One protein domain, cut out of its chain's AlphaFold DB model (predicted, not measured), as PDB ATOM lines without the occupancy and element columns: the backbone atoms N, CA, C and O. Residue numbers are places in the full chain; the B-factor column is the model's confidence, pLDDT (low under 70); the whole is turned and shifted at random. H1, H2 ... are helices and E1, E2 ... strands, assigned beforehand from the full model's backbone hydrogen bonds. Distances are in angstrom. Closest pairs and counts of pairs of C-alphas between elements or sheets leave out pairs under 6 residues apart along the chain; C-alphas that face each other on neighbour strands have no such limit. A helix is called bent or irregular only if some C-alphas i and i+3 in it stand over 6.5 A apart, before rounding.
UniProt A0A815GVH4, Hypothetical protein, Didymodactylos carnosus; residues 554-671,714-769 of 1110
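This is residues 554 to 671 and 714 to 769 of the 1110 residues of the protein "Hypothetical protein" of Didymodactylos carnosus (UniProt A0A815GVH4). A narrow antiparallel ribbon of two strands, E1 and E2, covers H3, the end of H5 at residues 660 to 669, and H6; a long helical hairpin, H4 and H5, makes the length of the domain. A smaller hairpin, H1 and H2, packs on H3, and H7 crosses H5 at a steep angle. The printed part has 174 residues with seven named helices and two named strands, in the order H1 H2 H3 H4 H5 H6 E1 H7 E2, and its class is mostly helix. It is compact, with a radius of gyration of the C-alphas of 16.6 A, and elongated, spanning 55 by 33 by 26 A.

E1 is residues 726 to 732, 20.0 A long, beginning at C-alpha 726 (44.749, 37.056, 10.560). E2 is residues 762 to 768, 19.7 A, ending at C-alpha 768 (42.060, 36.074, 15.047). H3 is residues 588 to 608, 27.5 A; H4, residues 610 to 641, 45.7 A; H5, residues 645 to 669, 35.9 A; H6, residues 715 to 722, 10.4 A. H1 is residues 554 to 565, 17.0 A, from C-alpha 554 (63.255, 12.403, 2.792); H2 is residues 569 to 582, 20.5 A; H7 is residues 744 to 756, 17.4 A. H3 is irregular, with C-alphas 604 and 607 9.2 A apart and a kink of 68 degrees near residue 602; H7 is irregular, with C-alphas 746 and 749 7.9 A apart.

E1 and E2 are antiparallel neighbours at 154 degrees; N 730 and O 764 are within hydrogen-bond range at 2.8 A, N 766 and O 728 at 2.9 A. The closest C-alphas of H3 and E1, Gly 603 and Ile 727, are 5.1 A apart; those of H6 and E2, Ala 716 and Ile 765, 6.3 A. H3 and H4 form a helical hairpin, touching at Gly 595 and Ala 616, 4.3 A between C-alphas, at a shallow tilt of 27 degrees, with residues 612 to 627 of H4 alone. H4 and H5 are another, at a shallow tilt of 18 degrees; their closest C-alphas, Ala 641 and Ser 648, are 5.5 A apart. H1, H2 and H3 form an up and down bundle, each helix running against the one before; the closest C-alphas of H1 and H2, Gly 560 and Ala 572, are 4.0 A apart. H7 touches H5 at a steep tilt of 65 degrees, closest at the C-alphas of Glu 750 and Lys 654, 6.4 A. H2 and H4 are apart. Every O i to N i+4 pair is within hydrogen-bond range in H1, H2, H4, H5 and H6, but 12 of 17 in H3 and 6 of 9 in H7.

The two C-alphas farthest apart, of Lys 608 and Asn 643, are 55.3 A apart. Residues 672 to 713 are not printed; C-alphas 671 and 714 stand 6.4 A apart across this cut, in the link from H5 to H6. The link from E1 to H7 is long, 11 residues. Mean pLDDT of the printed part is 76.8; 38 residues are under 70, among them 631 to 648 and 736 to 746.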
ATOM      1  N   HIS A 554      63.740  12.587   1.416       74.12
ATOM      2  CA  HIS A 554      63.255  12.403   2.792       74.12
ATOM      3  C   HIS A 554      64.229  12.953   3.843       74.12
ATOM      4  O   HIS A 554      63.797  13.401   4.906       74.12
ATOM      5  N   PHE A 555      65.530  12.985   3.538       71.44
ATOM      6  CA  PHE A 555      66.553  13.590   4.392       71.44
ATOM      7  C   PHE A 555      66.211  15.043   4.750       71.44
ATOM      8  O   PHE A 555      66.165  15.415   5.926       71.44
ATOM      9  N   TYR A 556      65.881  15.834   3.730       78.56
ATOM     10  CA  TYR A 556      65.523  17.240   3.858       78.56
ATOM     11  C   TYR A 556      64.186  17.438   4.593       78.56
ATOM     12  O   TYR A 556      64.052  18.364   5.393       78.56
ATOM     13  N   VAL A 557      63.216  16.527   4.417       82.00
ATOM     14  CA  VAL A 557      61.949  16.549   5.176       82.00
ATOM     15  C   VAL A 557      62.183  16.337   6.673       82.00
ATOM     16  O   VAL A 557      61.582  17.028   7.498       82.00
ATOM     17  N   LEU A 558      63.074  15.417   7.052       79.56
ATOM     18  CA  LEU A 558      63.393  15.175   8.460       79.56
ATOM     19  C   LEU A 558      64.123  16.369   9.099       79.56
ATOM     20  O   LEU A 558      63.780  16.744  10.220       79.56
ATOM     21  N   ILE A 559      65.048  17.015   8.381       76.44
ATOM     22  CA  ILE A 559      65.712  18.244   8.857       76.44
ATOM     23  C   ILE A 559      64.693  19.379   9.024       76.44
ATOM     24  O   ILE A 559      64.650  20.009  10.082       76.44
ATOM     25  N   GLY A 560      63.830  19.608   8.029       82.31
ATOM     26  CA  GLY A 560      62.765  20.611   8.115       82.31
ATOM     27  C   GLY A 560      61.841  20.382   9.318       82.31
ATOM     28  O   GLY A 560      61.486  21.326  10.025       82.31
ATOM     29  N   ASN A 561      61.516  19.124   9.628       85.50
ATOM     30  CA  ASN A 561      60.718  18.766  10.802       85.50
ATOM     31  C   ASN A 561      61.407  19.077  12.139       85.50
ATOM     32  O   ASN A 561      60.727  19.489  13.082       85.50
ATOM     33  N   ASP A 562      62.723  18.891  12.245       81.56
ATOM     34  CA  ASP A 562      63.475  19.250  13.453       81.56
ATOM     35  C   ASP A 562      63.603  20.777  13.599       81.56
ATOM     36  O   ASP A 562      63.335  21.318  14.675       81.56
ATOM     37  N   LEU A 563      63.851  21.500  12.502       82.56
ATOM     38  CA  LEU A 563      63.844  22.968  12.470       82.56
ATOM     39  C   LEU A 563      62.478  23.561  12.877       82.56
ATOM     40  O   LEU A 563      62.426  24.557  13.603       82.56
ATOM     41  N   LEU A 564      61.362  22.921  12.503       83.69
ATOM     42  CA  LEU A 564      60.021  23.306  12.964       83.69
ATOM     43  C   LEU A 564      59.807  23.102  14.473       83.69
ATOM     44  O   LEU A 564      59.063  23.872  15.087       83.69
ATOM     45  N   LYS A 565      60.451  22.110  15.107       83.81
ATOM     46  CA  LYS A 565      60.425  21.958  16.579       83.81
ATOM     47  C   LYS A 565      61.191  23.097  17.258       83.81
ATOM     48  O   LYS A 565      60.745  23.603  18.286       83.81
ATOM     49  N   GLU A 566      62.287  23.550  16.649       84.12
ATOM     50  CA  GLU A 566      63.067  24.718  17.087       84.12
ATOM     51  C   GLU A 566      62.407  26.075  16.758       84.12
ATOM     52  O   GLU A 566      62.939  27.120  17.133       84.12
ATOM     53  N   LYS A 567      61.236  26.080  16.099       84.12
ATOM     54  CA  LYS A 567      60.520  27.272  15.592       84.12
ATOM     55  C   LYS A 567      61.290  28.074  14.529       84.12
ATOM     56  O   LYS A 567      61.012  29.253  14.311       84.12
ATOM     57  N   LYS A 568      62.229  27.437  13.825       86.62
ATOM     58  CA  LYS A 568      63.004  28.014  12.714       86.62
ATOM     59  C   LYS A 568      62.280  27.824  11.379       86.62
ATOM     60  O   LYS A 568      62.757  27.136  10.480       86.62
ATOM     61  N   ASN A 569      61.100  28.429  11.254       89.50
ATOM     62  CA  ASN A 569      60.198  28.185  10.122       89.50
ATOM     63  C   ASN A 569      60.846  28.484   8.755       89.50
ATOM     64  O   ASN A 569      60.671  27.709   7.824       89.50
ATOM     65  N   ASN A 570      61.629  29.564   8.638       89.19
ATOM     66  CA  ASN A 570      62.277  29.945   7.374       89.19
ATOM     67  C   ASN A 570      63.348  28.940   6.925       89.19
ATOM     68  O   ASN A 570      63.407  28.603   5.746       89.19
ATOM     69  N   GLU A 571      64.166  28.440   7.855       86.31
ATOM     70  CA  GLU A 571      65.155  27.393   7.564       86.31
ATOM     71  C   GLU A 571      64.432  26.095   7.157       86.31
ATOM     72  O   GLU A 571      64.807  25.459   6.177       86.31
ATOM     73  N   ALA A 572      63.331  25.745   7.834       87.88
ATOM     74  CA  ALA A 572      62.529  24.574   7.486       87.88
ATOM     75  C   ALA A 572      61.897  24.659   6.081       87.88
ATOM     76  O   ALA A 572      61.919  23.675   5.344       87.88
ATOM     77  N   ILE A 573      61.360  25.825   5.687       91.12
ATOM     78  CA  ILE A 573      60.777  26.061   4.350       91.12
ATOM     79  C   ILE A 573      61.792  25.761   3.240       91.12
ATOM     80  O   ILE A 573      61.429  25.167   2.222       91.12
ATOM     81  N   GLU A 574      63.046  26.157   3.446       88.25
ATOM     82  CA  GLU A 574      64.139  25.970   2.490       88.25
ATOM     83  C   GLU A 574      64.566  24.498   2.372       88.25
ATOM     84  O   GLU A 574      64.773  24.005   1.263       88.25
ATOM     85  N   GLU A 575      64.608  23.750   3.476       84.88
ATOM     86  CA  GLU A 575      64.859  22.304   3.418       84.88
ATOM     87  C   GLU A 575      63.706  21.562   2.716       84.88
ATOM     88  O   GLU A 575      63.942  20.770   1.802       84.88
ATOM     89  N   PHE A 576      62.440  21.879   3.020       90.81
ATOM     90  CA  PHE A 576      61.309  21.286   2.292       90.81
ATOM     91  C   PHE A 576      61.298  21.653   0.796       90.81
ATOM     92  O   PHE A 576      60.846  20.850  -0.020       90.81
ATOM     93  N   ARG A 577      61.814  22.830   0.404       89.88
ATOM     94  CA  ARG A 577      61.990  23.197  -1.014       89.88
ATOM     95  C   ARG A 577      62.949  22.239  -1.726       89.88
ATOM     96  O   ARG A 577      62.585  21.734  -2.783       89.88
ATOM     97  N   LYS A 578      64.096  21.924  -1.118       82.88
ATOM     98  CA  LYS A 578      65.074  20.964  -1.666       82.88
ATOM     99  C   LYS A 578      64.462  19.575  -1.856       82.88
ATOM    100  O   LYS A 578      64.606  18.993  -2.926       82.88
ATOM    101  N   ALA A 579      63.694  19.082  -0.876       83.25
ATOM    102  CA  ALA A 579      62.969  17.809  -1.000       83.25
ATOM    103  C   ALA A 579      62.052  17.768  -2.241       83.25
ATOM    104  O   ALA A 579      62.051  16.796  -2.995       83.25
ATOM    105  N   ILE A 580      61.286  18.841  -2.467       87.75
ATOM    106  CA  ILE A 580      60.318  18.956  -3.569       87.75
ATOM    107  C   ILE A 580      61.009  19.080  -4.938       87.75
ATOM    108  O   ILE A 580      60.487  18.573  -5.931       87.75
ATOM    109  N   GLU A 581      62.169  19.736  -5.008       84.44
ATOM    110  CA  GLU A 581      62.945  19.884  -6.249       84.44
ATOM    111  C   GLU A 581      63.559  18.560  -6.720       84.44
ATOM    112  O   GLU A 581      63.605  18.292  -7.924       84.44
ATOM    113  N   ILE A 582      63.940  17.695  -5.776       75.62
ATOM    114  CA  ILE A 582      64.428  16.341  -6.047       75.62
ATOM    115  C   ILE A 582      63.301  15.456  -6.607       75.62
ATOM    116  O   ILE A 582      63.467  14.854  -7.674       75.62
ATOM    117  N   ASP A 583      62.145  15.390  -5.928       75.69
ATOM    118  CA  ASP A 583      61.029  14.531  -6.352       75.69
ATOM    119  C   ASP A 583      59.625  15.069  -6.013       75.69
ATOM    120  O   ASP A 583      58.960  14.636  -5.069       75.69
ATOM    121  N   LYS A 584      59.130  15.992  -6.845       79.44
ATOM    122  CA  LYS A 584      57.818  16.635  -6.672       79.44
ATOM    123  C   LYS A 584      56.653  15.652  -6.451       79.44
ATOM    124  O   LYS A 584      55.751  15.962  -5.680       79.44
ATOM    125  N   HIS A 585      56.638  14.499  -7.121       70.25
ATOM    126  CA  HIS A 585      55.450  13.630  -7.169       70.25
ATOM    127  C   HIS A 585      55.288  12.731  -5.937       70.25
ATOM    128  O   HIS A 585      54.193  12.237  -5.693       70.25
ATOM    129  N   PHE A 586      56.348  12.542  -5.146       66.31
ATOM    130  CA  PHE A 586      56.349  11.631  -3.993       66.31
ATOM    131  C   PHE A 586      56.590  12.341  -2.653       66.31
ATOM    132  O   PHE A 586      56.711  11.699  -1.613       66.31
ATOM    133  N   GLN A 587      56.629  13.676  -2.650       81.62
ATOM    134  CA  GLN A 587      56.959  14.491  -1.476       81.62
ATOM    135  C   GLN A 587      55.742  15.193  -0.859       81.62
ATOM    136  O   GLN A 587      55.781  16.372  -0.503       81.62
ATOM    137  N   VAL A 588      54.663  14.423  -0.662       85.88
ATOM    138  CA  VAL A 588      53.426  14.850   0.022       85.88
ATOM    139  C   VAL A 588      53.703  15.540   1.363       85.88
ATOM    140  O   VAL A 588      53.196  16.631   1.622       85.88
ATOM    141  N   ASN A 589      54.577  14.954   2.187       88.12
ATOM    142  CA  ASN A 589      54.910  15.489   3.504       88.12
ATOM    143  C   ASN A 589      55.782  16.749   3.422       88.12
ATOM    144  O   ASN A 589      55.645  17.624   4.271       88.12
ATOM    145  N   ALA A 590      56.625  16.902   2.394       88.25
ATOM    146  CA  ALA A 590      57.371  18.142   2.191       88.25
ATOM    147  C   ALA A 590      56.426  19.303   1.851       88.25
ATOM    148  O   ALA A 590      56.522  20.364   2.463       88.25
ATOM    149  N   PHE A 591      55.470  19.088   0.938       91.62
ATOM    150  CA  PHE A 591      54.435  20.075   0.617       91.62
ATOM    151  C   PHE A 591      53.581  20.419   1.845       91.62
ATOM    152  O   PHE A 591      53.464  21.589   2.207       91.62
ATOM    153  N   TYR A 592      53.062  19.407   2.542       91.69
ATOM    154  CA  TYR A 592      52.250  19.576   3.751       91.69
ATOM    155  C   TYR A 592      52.987  20.362   4.852       91.69
ATOM    156  O   TYR A 592      52.475  21.359   5.367       91.69
ATOM    157  N   ASN A 593      54.219  19.959   5.183       93.25
ATOM    158  CA  ASN A 593      55.004  20.601   6.237       93.25
ATOM    159  C   ASN A 593      55.491  22.006   5.826       93.25
ATOM    160  O   ASN A 593      55.586  22.884   6.686       93.25
ATOM    161  N   ARG A 594      55.747  22.267   4.531       93.50
ATOM    162  CA  ARG A 594      56.086  23.610   4.022       93.50
ATOM    163  C   ARG A 594      54.893  24.562   4.066       93.50
ATOM    164  O   ARG A 594      55.057  25.699   4.509       93.50
ATOM    165  N   GLY A 595      53.699  24.088   3.703       90.81
ATOM    166  CA  GLY A 595      52.444  24.822   3.883       90.81
ATOM    167  C   GLY A 595      52.229  25.204   5.351       90.81
ATOM    168  O   GLY A 595      52.060  26.383   5.665       90.81
ATOM    169  N   TYR A 596      52.367  24.238   6.270       92.69
ATOM    170  CA  TYR A 596      52.327  24.491   7.718       92.69
ATOM    171  C   TYR A 596      53.358  25.549   8.148       92.69
ATOM    172  O   TYR A 596      53.007  26.506   8.840       92.69
ATOM    173  N   ALA A 597      54.618  25.414   7.719       91.62
ATOM    174  CA  ALA A 597      55.704  26.326   8.078       91.62
ATOM    175  C   ALA A 597      55.422  27.776   7.646       91.62
ATOM    176  O   ALA A 597      55.698  28.715   8.393       91.62
ATOM    177  N   ARG A 598      54.828  27.953   6.460       91.81
ATOM    178  CA  ARG A 598      54.439  29.258   5.911       91.81
ATOM    179  C   ARG A 598      53.287  29.884   6.689       91.81
ATOM    180  O   ARG A 598      53.397  31.044   7.083       91.81
ATOM    181  N   ILE A 599      52.234  29.129   7.012       90.19
ATOM    182  CA  ILE A 599      51.150  29.639   7.870       90.19
ATOM    183  C   ILE A 599      51.673  29.982   9.276       90.19
ATOM    184  O   ILE A 599      51.351  31.048   9.799       90.19
ATOM    185  N   ALA A 600      52.537  29.147   9.859       88.69
ATOM    186  CA  ALA A 600      53.140  29.390  11.173       88.69
ATOM    187  C   ALA A 600      54.039  30.638  11.214       88.69
ATOM    188  O   ALA A 600      54.170  31.267  12.264       88.69
ATOM    189  N   GLN A 601      54.644  31.010  10.083       90.56
ATOM    190  CA  GLN A 601      55.495  32.191   9.967       90.56
ATOM    191  C   GLN A 601      54.717  33.474   9.629       90.56
ATOM    192  O   GLN A 601      55.018  34.532  10.183       90.56
ATOM    193  N   TYR A 602      53.737  33.395   8.724       88.81
ATOM    194  CA  TYR A 602      53.125  34.568   8.082       88.81
ATOM    195  C   TYR A 602      51.633  34.768   8.407       88.81
ATOM    196  O   TYR A 602      51.122  35.881   8.264       88.81
ATOM    197  N   GLY A 603      50.934  33.745   8.919       83.06
ATOM    198  CA  GLY A 603      49.486  33.774   9.196       83.06
ATOM    199  C   GLY A 603      49.041  34.852  10.192       83.06
ATOM    200  O   GLY A 603      47.929  35.372  10.101       83.06
ATOM    201  N   SER A 604      49.937  35.286  11.082       81.25
ATOM    202  CA  SER A 604      49.667  36.376  12.028       81.25
ATOM    203  C   SER A 604      49.570  37.769  11.379       81.25
ATOM    204  O   SER A 604      49.158  38.715  12.056       81.25
ATOM    205  N   ASN A 605      49.921  37.920  10.093       82.19
ATOM    206  CA  ASN A 605      49.845  39.180   9.345       82.19
ATOM    207  C   ASN A 605      49.590  38.949   7.837       82.19
ATOM    208  O   ASN A 605      50.384  39.361   6.987       82.19
ATOM    209  N   MET A 606      48.477  38.286   7.506       77.62
ATOM    210  CA  MET A 606      48.163  37.824   6.141       77.62
ATOM    211  C   MET A 606      48.139  38.968   5.118       77.62
ATOM    212  O   MET A 606      48.672  38.821   4.026       77.62
ATOM    213  N   ASN A 607      47.619  40.142   5.500       74.94
ATOM    214  CA  ASN A 607      47.525  41.323   4.626       74.94
ATOM    215  C   ASN A 607      48.887  41.881   4.158       74.94
ATOM    216  O   ASN A 607      48.920  42.697   3.242       74.94
ATOM    217  N   LYS A 608      50.001  41.519   4.813       82.00
ATOM    218  CA  LYS A 608      51.359  41.932   4.409       82.00
ATOM    219  C   LYS A 608      52.077  40.861   3.579       82.00
ATOM    220  O   LYS A 608      52.971  41.200   2.811       82.00
ATOM    221  N   TYR A 609      51.700  39.599   3.762       84.94
ATOM    222  CA  TYR A 609      52.382  38.414   3.235       84.94
ATOM    223  C   TYR A 609      51.424  37.574   2.374       84.94
ATOM    224  O   TYR A 609      51.341  36.353   2.491       84.94
ATOM    225  N   GLU A 610      50.623  38.258   1.551       78.25
ATOM    226  CA  GLU A 610      49.566  37.656   0.730       78.25
ATOM    227  C   GLU A 610      50.134  36.622  -0.257       78.25
ATOM    228  O   GLU A 610      49.543  35.558  -0.452       78.25
ATOM    229  N   THR A 611      51.327  36.882  -0.801       81.12
ATOM    230  CA  THR A 611      52.067  35.951  -1.663       81.12
ATOM    231  C   THR A 611      52.421  34.667  -0.917       81.12
ATOM    232  O   THR A 611      52.082  33.580  -1.369       81.12
ATOM    233  N   GLU A 612      53.038  34.766   0.260       87.25
ATOM    234  CA  GLU A 612      53.489  33.617   1.048       87.25
ATOM    235  C   GLU A 612      52.318  32.772   1.578       87.25
ATOM    236  O   GLU A 612      52.426  31.547   1.664       87.25
ATOM    237  N   ILE A 613      51.180  33.408   1.882       85.56
ATOM    238  CA  ILE A 613      49.919  32.724   2.202       85.56
ATOM    239  C   ILE A 613      49.345  32.018   0.965       85.56
ATOM    240  O   ILE A 613      48.932  30.863   1.062       85.56
ATOM    241  N   THR A 614      49.359  32.662  -0.205       82.38
ATOM    242  CA  THR A 614      48.903  32.054  -1.470       82.38
ATOM    243  C   THR A 614      49.756  30.841  -1.841       82.38
ATOM    244  O   THR A 614      49.230  29.793  -2.218       82.38
ATOM    245  N   GLU A 615      51.075  30.929  -1.666       86.38
ATOM    246  CA  GLU A 615      51.968  29.795  -1.884       86.38
ATOM    247  C   GLU A 615      51.764  28.670  -0.852       86.38
ATOM    248  O   GLU A 615      51.893  27.500  -1.208       86.38
ATOM    249  N   ALA A 616      51.393  28.985   0.397       88.62
ATOM    250  CA  ALA A 616      51.014  27.977   1.390       88.62
ATOM    251  C   ALA A 616      49.725  27.233   0.998       88.62
ATOM    252  O   ALA A 616      49.654  26.012   1.134       88.62
ATOM    253  N   ILE A 617      48.725  27.944   0.456       85.38
ATOM    254  CA  ILE A 617      47.504  27.335  -0.096       85.38
ATOM    255  C   ILE A 617      47.854  26.411  -1.269       85.38
ATOM    256  O   ILE A 617      47.355  25.289  -1.336       85.38
ATOM    257  N   ASN A 618      48.740  26.845  -2.172       85.81
ATOM    258  CA  ASN A 618      49.209  26.005  -3.275       85.81
ATOM    259  C   ASN A 618      49.969  24.762  -2.776       85.81
ATOM    260  O   ASN A 618      49.731  23.672  -3.287       85.81
ATOM    261  N   ASP A 619      50.829  24.888  -1.764       89.94
ATOM    262  CA  ASP A 619      51.520  23.741  -1.162       89.94
ATOM    263  C   ASP A 619      50.522  22.718  -0.593       89.94
ATOM    264  O   ASP A 619      50.642  21.520  -0.854       89.94
ATOM    265  N   PHE A 620      49.478  23.179   0.099       89.50
ATOM    266  CA  PHE A 620      48.398  22.314   0.572       89.50
ATOM    267  C   PHE A 620      47.583  21.679  -0.570       89.50
ATOM    268  O   PHE A 620      47.279  20.490  -0.491       89.50
ATOM    269  N   LYS A 621      47.288  22.409  -1.660       85.69
ATOM    270  CA  LYS A 621      46.656  21.837  -2.869       85.69
ATOM    271  C   LYS A 621      47.503  20.712  -3.480       85.69
ATOM    272  O   LYS A 621      46.969  19.650  -3.786       85.69
ATOM    273  N   GLN A 622      48.817  20.913  -3.624       87.00
ATOM    274  CA  GLN A 622      49.726  19.888  -4.165       87.00
ATOM    275  C   GLN A 622      49.808  18.665  -3.236       87.00
ATOM    276  O   GLN A 622      49.780  17.535  -3.719       87.00
ATOM    277  N   ALA A 623      49.847  18.866  -1.911       88.19
ATOM    278  CA  ALA A 623      49.784  17.765  -0.950       88.19
ATOM    279  C   ALA A 623      48.470  16.972  -1.068       88.19
ATOM    280  O   ALA A 623      48.519  15.746  -1.127       88.19
ATOM    281  N   LYS A 624      47.314  17.650  -1.163       85.94
ATOM    282  CA  LYS A 624      46.004  17.000  -1.347       85.94
ATOM    283  C   LYS A 624      45.979  16.131  -2.611       85.94
ATOM    284  O   LYS A 624      45.652  14.955  -2.500       85.94
ATOM    285  N   GLN A 625      46.399  16.666  -3.762       83.25
ATOM    286  CA  GLN A 625      46.419  15.916  -5.026       83.25
ATOM    287  C   GLN A 625      47.244  14.622  -4.915       83.25
ATOM    288  O   GLN A 625      46.788  13.561  -5.324       83.25
ATOM    289  N   ILE A 626      48.439  14.686  -4.312       81.50
ATOM    290  CA  ILE A 626      49.299  13.501  -4.144       81.50
ATOM    291  C   ILE A 626      48.656  12.472  -3.194       81.50
ATOM    292  O   ILE A 626      48.818  11.269  -3.395       81.50
ATOM    293  N   ILE A 627      47.904  12.908  -2.175       80.94
ATOM    294  CA  ILE A 627      47.128  11.993  -1.318       80.94
ATOM    295  C   ILE A 627      46.022  11.306  -2.128       80.94
ATOM    296  O   ILE A 627      45.814  10.110  -1.960       80.94
ATOM    297  N   GLU A 628      45.336  12.023  -3.016       75.75
ATOM    298  CA  GLU A 628      44.232  11.482  -3.821       75.75
ATOM    299  C   GLU A 628      44.713  10.459  -4.865       75.75
ATOM    300  O   GLU A 628      44.185   9.345  -4.888       75.75
ATOM    301  N   ASP A 629      45.788  10.756  -5.604       73.00
ATOM    302  CA  ASP A 629      46.484   9.803  -6.491       73.00
ATOM    303  C   ASP A 629      46.894   8.501  -5.745       73.00
ATOM    304  O   ASP A 629      46.802   7.385  -6.276       73.00
ATOM    305  N   ASN A 630      47.349   8.630  -4.491       70.12
ATOM    306  CA  ASN A 630      47.751   7.497  -3.650       70.12
ATOM    307  C   ASN A 630      46.549   6.715  -3.085       70.12
ATOM    308  O   ASN A 630      46.619   5.489  -2.965       70.12
ATOM    309  N   LEU A 631      45.453   7.400  -2.741       66.75
ATOM    310  CA  LEU A 631      44.213   6.786  -2.257       66.75
ATOM    311  C   LEU A 631      43.577   5.901  -3.334       66.75
ATOM    312  O   LEU A 631      43.230   4.761  -3.038       66.75
ATOM    313  N   GLU A 632      43.479   6.380  -4.578       63.44
ATOM    314  CA  GLU A 632      42.969   5.596  -5.714       63.44
ATOM    315  C   GLU A 632      43.798   4.315  -5.919       63.44
ATOM    316  O   GLU A 632      43.265   3.204  -5.995       63.44
ATOM    317  N   SER A 633      45.126   4.456  -5.889       63.00
ATOM    318  CA  SER A 633      46.064   3.334  -5.995       63.00
ATOM    319  C   SER A 633      45.882   2.304  -4.869       63.00
ATOM    320  O   SER A 633      45.877   1.098  -5.130       63.00
ATOM    321  N   MET A 634      45.690   2.744  -3.619       63.06
ATOM    322  CA  MET A 634      45.457   1.829  -2.494       63.06
ATOM    323  C   MET A 634      44.046   1.232  -2.455       63.06
ATOM    324  O   MET A 634      43.902   0.116  -1.966       63.06
ATOM    325  N   LEU A 635      43.021   1.906  -2.981       60.88
ATOM    326  CA  LEU A 635      41.671   1.339  -3.096       60.88
ATOM    327  C   LEU A 635      41.646   0.145  -4.061       60.88
ATOM    328  O   LEU A 635      41.017  -0.870  -3.764       60.88
ATOM    329  N   ASN A 636      42.409   0.212  -5.155       59.78
ATOM    330  CA  ASN A 636      42.605  -0.927  -6.057       59.78
ATOM    331  C   ASN A 636      43.318  -2.098  -5.349       59.78
ATOM    332  O   ASN A 636      42.919  -3.254  -5.492       59.78
ATOM    333  N   ILE A 637      44.329  -1.810  -4.518       61.09
ATOM    334  CA  ILE A 637      44.990  -2.829  -3.682       61.09
ATOM    335  C   ILE A 637      44.019  -3.399  -2.636       61.09
ATOM    336  O   ILE A 637      44.014  -4.607  -2.430       61.09
ATOM    337  N   PHE A 638      43.166  -2.577  -2.019       57.19
ATOM    338  CA  PHE A 638      42.160  -3.007  -1.043       57.19
ATOM    339  C   PHE A 638      41.152  -3.994  -1.650       57.19
ATOM    340  O   PHE A 638      40.870  -5.030  -1.054       57.19
ATOM    341  N   GLN A 639      40.669  -3.728  -2.869       57.97
ATOM    342  CA  GLN A 639      39.779  -4.643  -3.595       57.97
ATOM    343  C   GLN A 639      40.440  -6.002  -3.883       57.97
ATOM    344  O   GLN A 639      39.795  -7.040  -3.752       57.97
ATOM    345  N   LEU A 640      41.735  -6.016  -4.217       55.47
ATOM    346  CA  LEU A 640      42.513  -7.250  -4.399       55.47
ATOM    347  C   LEU A 640      42.819  -7.955  -3.062       55.47
ATOM    348  O   LEU A 640      42.852  -9.186  -2.996       55.47
ATOM    349  N   ALA A 641      43.014  -7.177  -1.996       52.19
ATOM    350  CA  ALA A 641      43.291  -7.635  -0.638       52.19
ATOM    351  C   ALA A 641      42.057  -8.158   0.110       52.19
ATOM    352  O   ALA A 641      42.227  -8.786   1.150       52.19
ATOM    353  N   ALA A 642      40.840  -7.967  -0.412       55.19
ATOM    354  CA  ALA A 642      39.584  -8.380   0.225       55.19
ATOM    355  C   ALA A 642      39.506  -9.882   0.582       55.19
ATOM    356  O   ALA A 642      38.711 -10.275   1.430       55.19
ATOM    357  N   ASN A 643      40.355 -10.718  -0.028       54.25
ATOM    358  CA  ASN A 643      40.501 -12.141   0.295       54.25
ATOM    359  C   ASN A 643      41.348 -12.419   1.561       54.25
ATOM    360  O   ASN A 643      41.514 -13.578   1.931       54.25
ATOM    361  N   SER A 644      41.903 -11.390   2.213       66.81
ATOM    362  CA  SER A 644      42.602 -11.480   3.499       66.81
ATOM    363  C   SER A 644      42.113 -10.407   4.468       66.81
ATOM    364  O   SER A 644      42.229  -9.211   4.210       66.81
ATOM    365  N   GLU A 645      41.650 -10.848   5.635       68.12
ATOM    366  CA  GLU A 645      41.258  -9.982   6.748       68.12
ATOM    367  C   GLU A 645      42.434  -9.119   7.242       68.12
ATOM    368  O   GLU A 645      42.296  -7.905   7.366       68.12
ATOM    369  N   VAL A 646      43.622  -9.713   7.408       69.88
ATOM    370  CA  VAL A 646      44.826  -9.035   7.932       69.88
ATOM    371  C   VAL A 646      45.365  -7.979   6.961       69.88
ATOM    372  O   VAL A 646      45.783  -6.897   7.374       69.88
ATOM    373  N   LEU A 647      45.366  -8.275   5.656       63.47
ATOM    374  CA  LEU A 647      45.829  -7.321   4.645       63.47
ATOM    375  C   LEU A 647      44.794  -6.209   4.417       63.47
ATOM    376  O   LEU A 647      45.169  -5.047   4.263       63.47
ATOM    377  N   SER A 648      43.504  -6.555   4.446       65.00
ATOM    378  CA  SER A 648      42.394  -5.600   4.412       65.00
ATOM    379  C   SER A 648      42.460  -4.623   5.592       65.00
ATOM    380  O   SER A 648      42.418  -3.412   5.378       65.00
ATOM    381  N   GLU A 649      42.680  -5.112   6.819       71.38
ATOM    382  CA  GLU A 649      42.873  -4.278   8.014       71.38
ATOM    383  C   GLU A 649      44.081  -3.340   7.863       71.38
ATOM    384  O   GLU A 649      43.952  -2.129   8.052       71.38
ATOM    385  N   GLN A 650      45.240  -3.857   7.432       72.62
ATOM    386  CA  GLN A 650      46.444  -3.044   7.225       72.62
ATOM    387  C   GLN A 650      46.222  -1.919   6.196       72.62
ATOM    388  O   GLN A 650      46.645  -0.780   6.416       72.62
ATOM    389  N   VAL A 651      45.556  -2.212   5.074       69.00
ATOM    390  CA  VAL A 651      45.260  -1.208   4.038       69.00
ATOM    391  C   VAL A 651      44.194  -0.220   4.518       69.00
ATOM    392  O   VAL A 651      44.369   0.983   4.329       69.00
ATOM    393  N   SER A 652      43.149  -0.688   5.208       67.44
ATOM    394  CA  SER A 652      42.126   0.153   5.846       67.44
ATOM    395  C   SER A 652      42.755   1.161   6.812       67.44
ATOM    396  O   SER A 652      42.509   2.362   6.701       67.44
ATOM    397  N   ASN A 653      43.677   0.712   7.669       75.56
ATOM    398  CA  ASN A 653      44.369   1.585   8.617       75.56
ATOM    399  C   ASN A 653      45.198   2.670   7.910       75.56
ATOM    400  O   ASN A 653      45.183   3.833   8.324       75.56
ATOM    401  N   LYS A 654      45.864   2.339   6.794       75.69
ATOM    402  CA  LYS A 654      46.573   3.334   5.969       75.69
ATOM    403  C   LYS A 654      45.620   4.302   5.257       75.69
ATOM    404  O   LYS A 654      45.942   5.487   5.180       75.69
ATOM    405  N   LEU A 655      44.466   3.835   4.767       71.38
ATOM    406  CA  LEU A 655      43.416   4.685   4.184       71.38
ATOM    407  C   LEU A 655      42.863   5.676   5.224       71.38
ATOM    408  O   LEU A 655      42.708   6.856   4.912       71.38
ATOM    409  N   THR A 656      42.638   5.239   6.470       72.50
ATOM    410  CA  THR A 656      42.201   6.107   7.578       72.50
ATOM    411  C   THR A 656      43.195   7.240   7.840       72.50
ATOM    412  O   THR A 656      42.789   8.397   7.940       72.50
ATOM    413  N   LEU A 657      44.499   6.943   7.897       75.00
ATOM    414  CA  LEU A 657      45.534   7.960   8.120       75.00
ATOM    415  C   LEU A 657      45.625   8.977   6.963       75.00
ATOM    416  O   LEU A 657      45.705  10.181   7.225       75.00
ATOM    417  N   TYR A 658      45.519   8.533   5.703       77.06
ATOM    418  CA  TYR A 658      45.449   9.443   4.548       77.06
ATOM    419  C   TYR A 658      44.187  10.313   4.593       77.06
ATOM    420  O   TYR A 658      44.261  11.510   4.321       77.06
ATOM    421  N   GLY A 659      43.045   9.740   4.988       71.44
ATOM    422  CA  GLY A 659      41.793  10.469   5.192       71.44
ATOM    423  C   GLY A 659      41.920  11.570   6.249       71.44
ATOM    424  O   GLY A 659      41.516  12.702   6.004       71.44
ATOM    425  N   ILE A 660      42.558  11.287   7.389       75.31
ATOM    426  CA  ILE A 660      42.822  12.283   8.443       75.31
ATOM    427  C   ILE A 660      43.719  13.424   7.925       75.31
ATOM    428  O   ILE A 660      43.428  14.602   8.168       75.31
ATOM    429  N   GLN A 661      44.785  13.103   7.181       82.06
ATOM    430  CA  GLN A 661      45.679  14.114   6.604       82.06
ATOM    431  C   GLN A 661      44.959  14.969   5.544       82.06
ATOM    432  O   GLN A 661      45.076  16.197   5.575       82.06
ATOM    433  N   LYS A 662      44.166  14.346   4.659       80.94
ATOM    434  CA  LYS A 662      43.328  15.029   3.659       80.94
ATOM    435  C   LYS A 662      42.304  15.953   4.320       80.94
ATOM    436  O   LYS A 662      42.278  17.137   3.997       80.94
ATOM    437  N   ASN A 663      41.535  15.461   5.292       76.06
ATOM    438  CA  ASN A 663      40.534  16.255   6.012       76.06
ATOM    439  C   ASN A 663      41.168  17.486   6.685       76.06
ATOM    440  O   ASN A 663      40.605  18.577   6.644       76.06
ATOM    441  N   THR A 664      42.374  17.340   7.249       81.50
ATOM    442  CA  THR A 664      43.122  18.459   7.846       81.50
ATOM    443  C   THR A 664      43.483  19.530   6.807       81.50
ATOM    444  O   THR A 664      43.387  20.723   7.099       81.50
ATOM    445  N   ILE A 665      43.847  19.130   5.582       83.06
ATOM    446  CA  ILE A 665      44.066  20.063   4.466       83.06
ATOM    447  C   ILE A 665      42.750  20.746   4.065       83.06
ATOM    448  O   ILE A 665      42.710  21.969   3.942       83.06
ATOM    449  N   GLU A 666      41.669  19.988   3.889       75.94
ATOM    450  CA  GLU A 666      40.378  20.518   3.426       75.94
ATOM    451  C   GLU A 666      39.755  21.499   4.429       75.94
ATOM    452  O   GLU A 666      39.242  22.542   4.026       75.94
ATOM    453  N   MET A 667      39.899  21.258   5.736       76.31
ATOM    454  CA  MET A 667      39.528  22.233   6.772       76.31
ATOM    455  C   MET A 667      40.381  23.514   6.725       76.31
ATOM    456  O   MET A 667      39.904  24.592   7.090       76.31
ATOM    457  N   ALA A 668      41.641  23.416   6.291       79.31
ATOM    458  CA  ALA A 668      42.564  24.544   6.230       79.31
ATOM    459  C   ALA A 668      42.291  25.460   5.028       79.31
ATOM    460  O   ALA A 668      42.078  26.657   5.216       79.31
ATOM    461  N   ILE A 669      42.291  24.911   3.808       75.81
ATOM    462  CA  ILE A 669      42.178  25.688   2.557       75.81
ATOM    463  C   ILE A 669      40.766  25.730   1.958       75.81
ATOM    464  O   ILE A 669      40.555  26.435   0.972       75.81
ATOM    465  N   GLY A 670      39.815  24.986   2.530       64.31
ATOM    466  CA  GLY A 670      38.469  24.832   1.982       64.31
ATOM    467  C   GLY A 670      38.465  23.977   0.724       64.31
ATOM    468  O   GLY A 670      39.515  23.562   0.224       64.31
ATOM    469  N   VAL A 671      37.286  23.743   0.144       57.09
ATOM    470  CA  VAL A 671      37.187  22.966  -1.108       57.09
ATOM    471  C   VAL A 671      37.436  23.819  -2.352       57.09
ATOM    472  O   VAL A 671      36.767  23.689  -3.371       57.09
ATOM    473  N   ASP A 714      34.598  27.747   2.403       61.00
ATOM    474  CA  ASP A 714      35.875  28.374   1.994       61.00
ATOM    475  C   ASP A 714      37.090  27.943   2.852       61.00
ATOM    476  O   ASP A 714      38.219  28.363   2.593       61.00
ATOM    477  N   GLY A 715      36.873  27.126   3.889       72.50
ATOM    478  CA  GLY A 715      37.895  26.708   4.857       72.50
ATOM    479  C   GLY A 715      38.446  27.841   5.726       72.50
ATOM    480  O   GLY A 715      38.163  29.021   5.521       72.50
ATOM    481  N   ALA A 716      39.260  27.490   6.721       75.75
ATOM    482  CA  ALA A 716      39.734  28.451   7.720       75.75
ATOM    483  C   ALA A 716      40.591  29.589   7.127       75.75
ATOM    484  O   ALA A 716      40.495  30.733   7.574       75.75
ATOM    485  N   ILE A 717      41.420  29.296   6.119       78.38
ATOM    486  CA  ILE A 717      42.281  30.285   5.454       78.38
ATOM    487  C   ILE A 717      41.460  31.149   4.484       78.38
ATOM    488  O   ILE A 717      41.586  32.373   4.519       78.38
ATOM    489  N   GLY A 718      40.600  30.548   3.651       72.88
ATOM    490  CA  GLY A 718      39.772  31.286   2.690       72.88
ATOM    491  C   GLY A 718      38.748  32.189   3.377       72.88
ATOM    492  O   GLY A 718      38.617  33.362   3.028       72.88
ATOM    493  N   GLU A 719      38.104  31.701   4.440       72.50
ATOM    494  CA  GLU A 719      37.181  32.496   5.249       72.50
ATOM    495  C   GLU A 719      37.897  33.679   5.942       72.50
ATOM    496  O   GLU A 719      37.361  34.791   5.990       72.50
ATOM    497  N   ALA A 720      39.133  33.483   6.422       73.00
ATOM    498  CA  ALA A 720      39.946  34.556   6.998       73.00
ATOM    499  C   ALA A 720      40.363  35.612   5.956       73.00
ATOM    500  O   ALA A 720      40.264  36.809   6.243       73.00
ATOM    501  N   ILE A 721      40.745  35.195   4.740       75.62
ATOM    502  CA  ILE A 721      41.037  36.092   3.606       75.62
ATOM    503  C   ILE A 721      39.792  36.915   3.246       75.62
ATOM    504  O   ILE A 721      39.849  38.148   3.245       75.62
ATOM    505  N   ASN A 722      38.644  36.259   3.050       72.06
ATOM    506  CA  ASN A 722      37.371  36.907   2.713       72.06
ATOM    507  C   ASN A 722      36.937  37.938   3.772       72.06
ATOM    508  O   ASN A 722      36.373  38.984   3.443       72.06
ATOM    509  N   LYS A 723      37.256  37.696   5.050       73.44
ATOM    510  CA  LYS A 723      36.978  38.616   6.167       73.44
ATOM    511  C   LYS A 723      38.123  39.589   6.496       73.44
ATOM    512  O   LYS A 723      37.963  40.387   7.424       73.44
ATOM    513  N   LYS A 724      39.254  39.541   5.778       72.62
ATOM    514  CA  LYS A 724      40.499  40.306   6.022       72.62
ATOM    515  C   LYS A 724      41.037  40.187   7.456       72.62
ATOM    516  O   LYS A 724      41.410  41.183   8.081       72.62
ATOM    517  N   ARG A 725      41.040  38.968   7.995       77.25
ATOM    518  CA  ARG A 725      41.501  38.637   9.354       77.25
ATOM    519  C   ARG A 725      42.787  37.821   9.301       77.25
ATOM    520  O   ARG A 725      43.061  37.151   8.316       77.25
ATOM    521  N   ASN A 726      43.559  37.885  10.382       78.81
ATOM    522  CA  ASN A 726      44.749  37.056  10.560       78.81
ATOM    523  C   ASN A 726      44.365  35.707  11.185       78.81
ATOM    524  O   ASN A 726      43.286  35.573  11.768       78.81
ATOM    525  N   ILE A 727      45.272  34.736  11.117       81.12
ATOM    526  CA  ILE A 727      45.086  33.385  11.652       81.12
ATOM    527  C   ILE A 727      46.248  32.972  12.558       81.12
ATOM    528  O   ILE A 727      47.377  33.438  12.404       81.12
ATOM    529  N   GLU A 728      45.966  32.073  13.492       79.69
ATOM    530  CA  GLU A 728      46.965  31.371  14.299       79.69
ATOM    531  C   GLU A 728      46.854  29.862  14.040       79.69
ATOM    532  O   GLU A 728      45.774  29.357  13.724       79.69
ATOM    533  N   ILE A 729      47.977  29.145  14.113       82.38
ATOM    534  CA  ILE A 729      48.052  27.711  13.816       82.38
ATOM    535  C   ILE A 729      48.641  26.942  15.001       82.38
ATOM    536  O   ILE A 729      49.749  27.213  15.466       82.38
ATOM    537  N   GLU A 730      47.887  25.962  15.483       83.31
ATOM    538  CA  GLU A 730      48.249  25.073  16.582       83.31
ATOM    539  C   GLU A 730      48.646  23.701  16.020       83.31
ATOM    540  O   GLU A 730      47.990  23.181  15.121       83.31
ATOM    541  N   PHE A 731      49.732  23.115  16.525       84.44
ATOM    542  CA  PHE A 731      50.181  21.777  16.127       84.44
ATOM    543  C   PHE A 731      49.506  20.694  16.978       84.44
ATOM    544  O   PHE A 731      49.456  20.817  18.201       84.44
ATOM    545  N   LEU A 732      49.051  19.617  16.337       81.75
ATOM    546  CA  LEU A 732      48.390  18.479  16.968       81.75
ATOM    547  C   LEU A 732      49.166  17.186  16.690       81.75
ATOM    548  O   LEU A 732      49.457  16.837  15.547       81.75
ATOM    549  N   GLU A 733      49.475  16.443  17.748       77.81
ATOM    550  CA  GLU A 733      50.078  15.113  17.627       77.81
ATOM    551  C   GLU A 733      49.090  14.129  16.976       77.81
ATOM    552  O   GLU A 733      47.872  14.218  17.175       77.81
ATOM    553  N   ILE A 734      49.609  13.188  16.183       71.75
ATOM    554  CA  ILE A 734      48.785  12.249  15.404       71.75
ATOM    555  C   ILE A 734      47.920  11.363  16.314       71.75
ATOM    556  O   ILE A 734      46.751  11.139  16.021       71.75
ATOM    557  N   GLU A 735      48.445  10.972  17.477       70.06
ATOM    558  CA  GLU A 735      47.745  10.195  18.505       70.06
ATOM    559  C   GLU A 735      46.505  10.909  19.063       70.06
ATOM    560  O   GLU A 735      45.565  10.254  19.500       70.06
ATOM    561  N   LYS A 736      46.488  12.249  19.038       66.00
ATOM    562  CA  LYS A 736      45.368  13.092  19.498       66.00
ATOM    563  C   LYS A 736      44.381  13.436  18.379       66.00
ATOM    564  O   LYS A 736      43.451  14.204  18.603       66.00
ATOM    565  N   SER A 737      44.625  12.922  17.174       64.38
ATOM    566  CA  SER A 737      43.818  13.165  15.973       64.38
ATOM    567  C   SER A 737      43.015  11.936  15.527       64.38
ATOM    568  O   SER A 737      42.318  12.007  14.517       64.38
ATOM    569  N   LEU A 738      43.151  10.811  16.234       64.12
ATOM    570  CA  LEU A 738      42.380   9.593  15.993       64.12
ATOM    571  C   LEU A 738      40.985   9.687  16.647       64.12
ATOM    572  O   LEU A 738      40.839  10.393  17.648       64.12
ATOM    573  N   PRO A 739      39.973   8.972  16.121       57.50
ATOM    574  CA  PRO A 739      38.657   8.862  16.752       57.50
ATOM    575  C   PRO A 739      38.727   8.278  18.178       57.50
ATOM    576  O   PRO A 739      39.470   7.327  18.426       57.50
ATOM    577  N   GLU A 740      37.948   8.828  19.121       53.25
ATOM    578  CA  GLU A 740      37.969   8.427  20.548       53.25
ATOM    579  C   GLU A 740      37.517   6.971  20.792       53.25
ATOM    580  O   GLU A 740      37.794   6.401  21.848       53.25
ATOM    581  N   ASP A 741      36.833   6.359  19.826       50.56
ATOM    582  CA  ASP A 741      36.334   4.983  19.844       50.56
ATOM    583  C   ASP A 741      37.376   3.927  19.421       50.56
ATOM    584  O   ASP A 741      37.134   2.728  19.585       50.56
ATOM    585  N   GLN A 742      38.551   4.336  18.924       56.25
ATOM    586  CA  GLN A 742      39.562   3.427  18.373       56.25
ATOM    587  C   GLN A 742      40.796   3.253  19.272       56.25
ATOM    588  O   GLN A 742      41.364   4.199  19.819       56.25
ATOM    589  N   LYS A 743      41.282   2.008  19.396       60.66
ATOM    590  CA  LYS A 743      42.517   1.705  20.137       60.66
ATOM    591  C   LYS A 743      43.746   2.095  19.311       60.66
ATOM    592  O   LYS A 743      44.057   1.433  18.327       60.66
ATOM    593  N   ILE A 744      44.507   3.083  19.790       61.75
ATOM    594  CA  ILE A 744      45.779   3.558  19.196       61.75
ATOM    595  C   ILE A 744      46.761   2.406  18.896       61.75
ATOM    596  O   ILE A 744      47.523   2.461  17.935       61.75
ATOM    597  N   GLU A 745      46.721   1.340  19.698       63.31
ATOM    598  CA  GLU A 745      47.574   0.154  19.569       63.31
ATOM    599  C   GLU A 745      47.421  -0.582  18.220       63.31
ATOM    600  O   GLU A 745      48.401  -1.147  17.740       63.31
ATOM    601  N   LEU A 746      46.253  -0.493  17.565       64.00
ATOM    602  CA  LEU A 746      45.978  -1.075  16.238       64.00
ATOM    603  C   LEU A 746      46.688  -0.343  15.084       64.00
ATOM    604  O   LEU A 746      46.935  -0.938  14.040       64.00
ATOM    605  N   TYR A 747      47.029   0.936  15.273       70.06
ATOM    606  CA  TYR A 747      47.613   1.811  14.245       70.06
ATOM    607  C   TYR A 747      49.122   2.020  14.425       70.06
ATOM    608  O   TYR A 747      49.733   2.829  13.728       70.06
ATOM    609  N   LYS A 748      49.736   1.365  15.417       75.62
ATOM    610  CA  LYS A 748      51.083   1.691  15.904       75.62
ATOM    611  C   LYS A 748      52.169   1.554  14.831       75.62
ATOM    612  O   LYS A 748      53.072   2.395  14.774       75.62
ATOM    613  N   ASP A 749      52.080   0.531  13.988       71.06
ATOM    614  CA  ASP A 749      53.062   0.280  12.929       71.06
ATOM    615  C   ASP A 749      52.884   1.285  11.783       71.06
ATOM    616  O   ASP A 749      53.848   1.896  11.326       71.06
ATOM    617  N   GLU A 750      51.638   1.534  11.382       81.19
ATOM    618  CA  GLU A 750      51.265   2.444  10.300       81.19
ATOM    619  C   GLU A 750      51.565   3.908  10.677       81.19
ATOM    620  O   GLU A 750      52.101   4.662   9.867       81.19
ATOM    621  N   ILE A 751      51.339   4.303  11.937       77.38
ATOM    622  CA  ILE A 751      51.774   5.597  12.493       77.38
ATOM    623  C   ILE A 751      53.302   5.718  12.467       77.38
ATOM    624  O   ILE A 751      53.832   6.792  12.168       77.38
ATOM    625  N   SER A 752      54.023   4.640  12.786       74.31
ATOM    626  CA  SER A 752      55.490   4.633  12.764       74.31
ATOM    627  C   SER A 752      56.021   4.790  11.335       74.31
ATOM    628  O   SER A 752      56.928   5.590  11.107       74.31
ATOM    629  N   GLU A 753      55.406   4.118  10.359       73.56
ATOM    630  CA  GLU A 753      55.680   4.288   8.927       73.56
ATOM    631  C   GLU A 753      55.426   5.736   8.467       73.56
ATOM    632  O   GLU A 753      56.307   6.359   7.874       73.56
ATOM    633  N   TYR A 754      54.276   6.324   8.816       75.50
ATOM    634  CA  TYR A 754      53.949   7.721   8.499       75.50
ATOM    635  C   TYR A 754      54.969   8.715   9.073       75.50
ATOM    636  O   TYR A 754      55.428   9.618   8.365       75.50
ATOM    637  N   LYS A 755      55.362   8.538  10.341       76.44
ATOM    638  CA  LYS A 755      56.379   9.378  10.997       76.44
ATOM    639  C   LYS A 755      57.752   9.230  10.340       76.44
ATOM    640  O   LYS A 755      58.422  10.240  10.118       76.44
ATOM    641  N   ASN A 756      58.147   8.011   9.971       69.62
ATOM    642  CA  ASN A 756      59.393   7.747   9.243       69.62
ATOM    643  C   ASN A 756      59.389   8.396   7.848       69.62
ATOM    644  O   ASN A 756      60.394   8.974   7.439       69.62
ATOM    645  N   ASN A 757      58.235   8.421   7.174       72.19
ATOM    646  CA  ASN A 757      58.019   9.135   5.911       72.19
ATOM    647  C   ASN A 757      57.951  10.673   6.068       72.19
ATOM    648  O   ASN A 757      57.715  11.389   5.091       72.19
ATOM    649  N   GLY A 758      58.164  11.204   7.277       74.06
ATOM    650  CA  GLY A 758      58.254  12.635   7.554       74.06
ATOM    651  C   GLY A 758      56.928  13.321   7.892       74.06
ATOM    652  O   GLY A 758      56.898  14.553   7.961       74.06
ATOM    653  N   PHE A 759      55.843  12.579   8.129       83.44
ATOM    654  CA  PHE A 759      54.607  13.171   8.638       83.44
ATOM    655  C   PHE A 759      54.772  13.546  10.117       83.44
ATOM    656  O   PHE A 759      55.020  12.693  10.971       83.44
ATOM    657  N   ARG A 760      54.659  14.841  10.429       78.25
ATOM    658  CA  ARG A 760      54.890  15.355  11.787       78.25
ATOM    659  C   ARG A 760      53.673  15.164  12.701       78.25
ATOM    660  O   ARG A 760      53.850  14.886  13.884       78.25
ATOM    661  N   GLY A 761      52.471  15.343  12.161       80.56
ATOM    662  CA  GLY A 761      51.202  15.446  12.888       80.56
ATOM    663  C   GLY A 761      50.271  16.456  12.210       80.56
ATOM    664  O   GLY A 761      50.675  17.120  11.254       80.56
ATOM    665  N   ASN A 762      49.042  16.570  12.709       84.12
ATOM    666  CA  ASN A 762      48.036  17.485  12.175       84.12
ATOM    667  C   ASN A 762      48.183  18.903  12.744       84.12
ATOM    668  O   ASN A 762      49.088  19.213  13.523       84.12
ATOM    669  N   PHE A 763      47.270  19.789  12.360       84.38
ATOM    670  CA  PHE A 763      47.206  21.143  12.886       84.38
ATOM    671  C   PHE A 763      45.773  21.676  12.901       84.38
ATOM    672  O   PHE A 763      44.896  21.181  12.198       84.38
ATOM    673  N   LYS A 764      45.550  22.722  13.695       81.56
ATOM    674  CA  LYS A 764      44.290  23.460  13.775       81.56
ATOM    675  C   LYS A 764      44.549  24.930  13.483       81.56
ATOM    676  O   LYS A 764      45.461  25.515  14.058       81.56
ATOM    677  N   ILE A 765      43.735  25.525  12.616       80.62
ATOM    678  CA  ILE A 765      43.783  26.958  12.314       80.62
ATOM    679  C   ILE A 765      42.659  27.661  13.080       80.62
ATOM    680  O   ILE A 765      41.527  27.174  13.117       80.62
ATOM    681  N   THR A 766      42.966  28.795  13.706       77.81
ATOM    682  CA  THR A 766      42.003  29.630  14.432       77.81
ATOM    683  C   THR A 766      42.009  31.063  13.900       77.81
ATOM    684  O   THR A 766      43.050  31.648  13.604       77.81
ATOM    685  N   GLU A 767      40.816  31.638  13.752       73.62
ATOM    686  CA  GLU A 767      40.621  32.995  13.239       73.62
ATOM    687  C   GLU A 767      40.860  34.040  14.345       73.62
ATOM    688  O   GLU A 767      40.173  34.059  15.371       73.62
ATOM    689  N   ILE A 768      41.789  34.972  14.120       69.75
ATOM    690  CA  ILE A 768      42.060  36.074  15.047       69.75
ATOM    691  C   ILE A 768      40.989  37.157  14.852       69.75
ATOM    692  O   ILE A 768      41.134  38.084  14.047       69.75
ATOM    693  N   LYS A 769      39.898  37.064  15.625       65.94
ATOM    694  CA  LYS A 769      38.826  38.076  15.646       65.94
ATOM    695  C   LYS A 769      39.385  39.482  15.969       65.94
ATOM    696  O   LYS A 769      40.283  39.617  16.812       65.94
TER     697      LYS A 769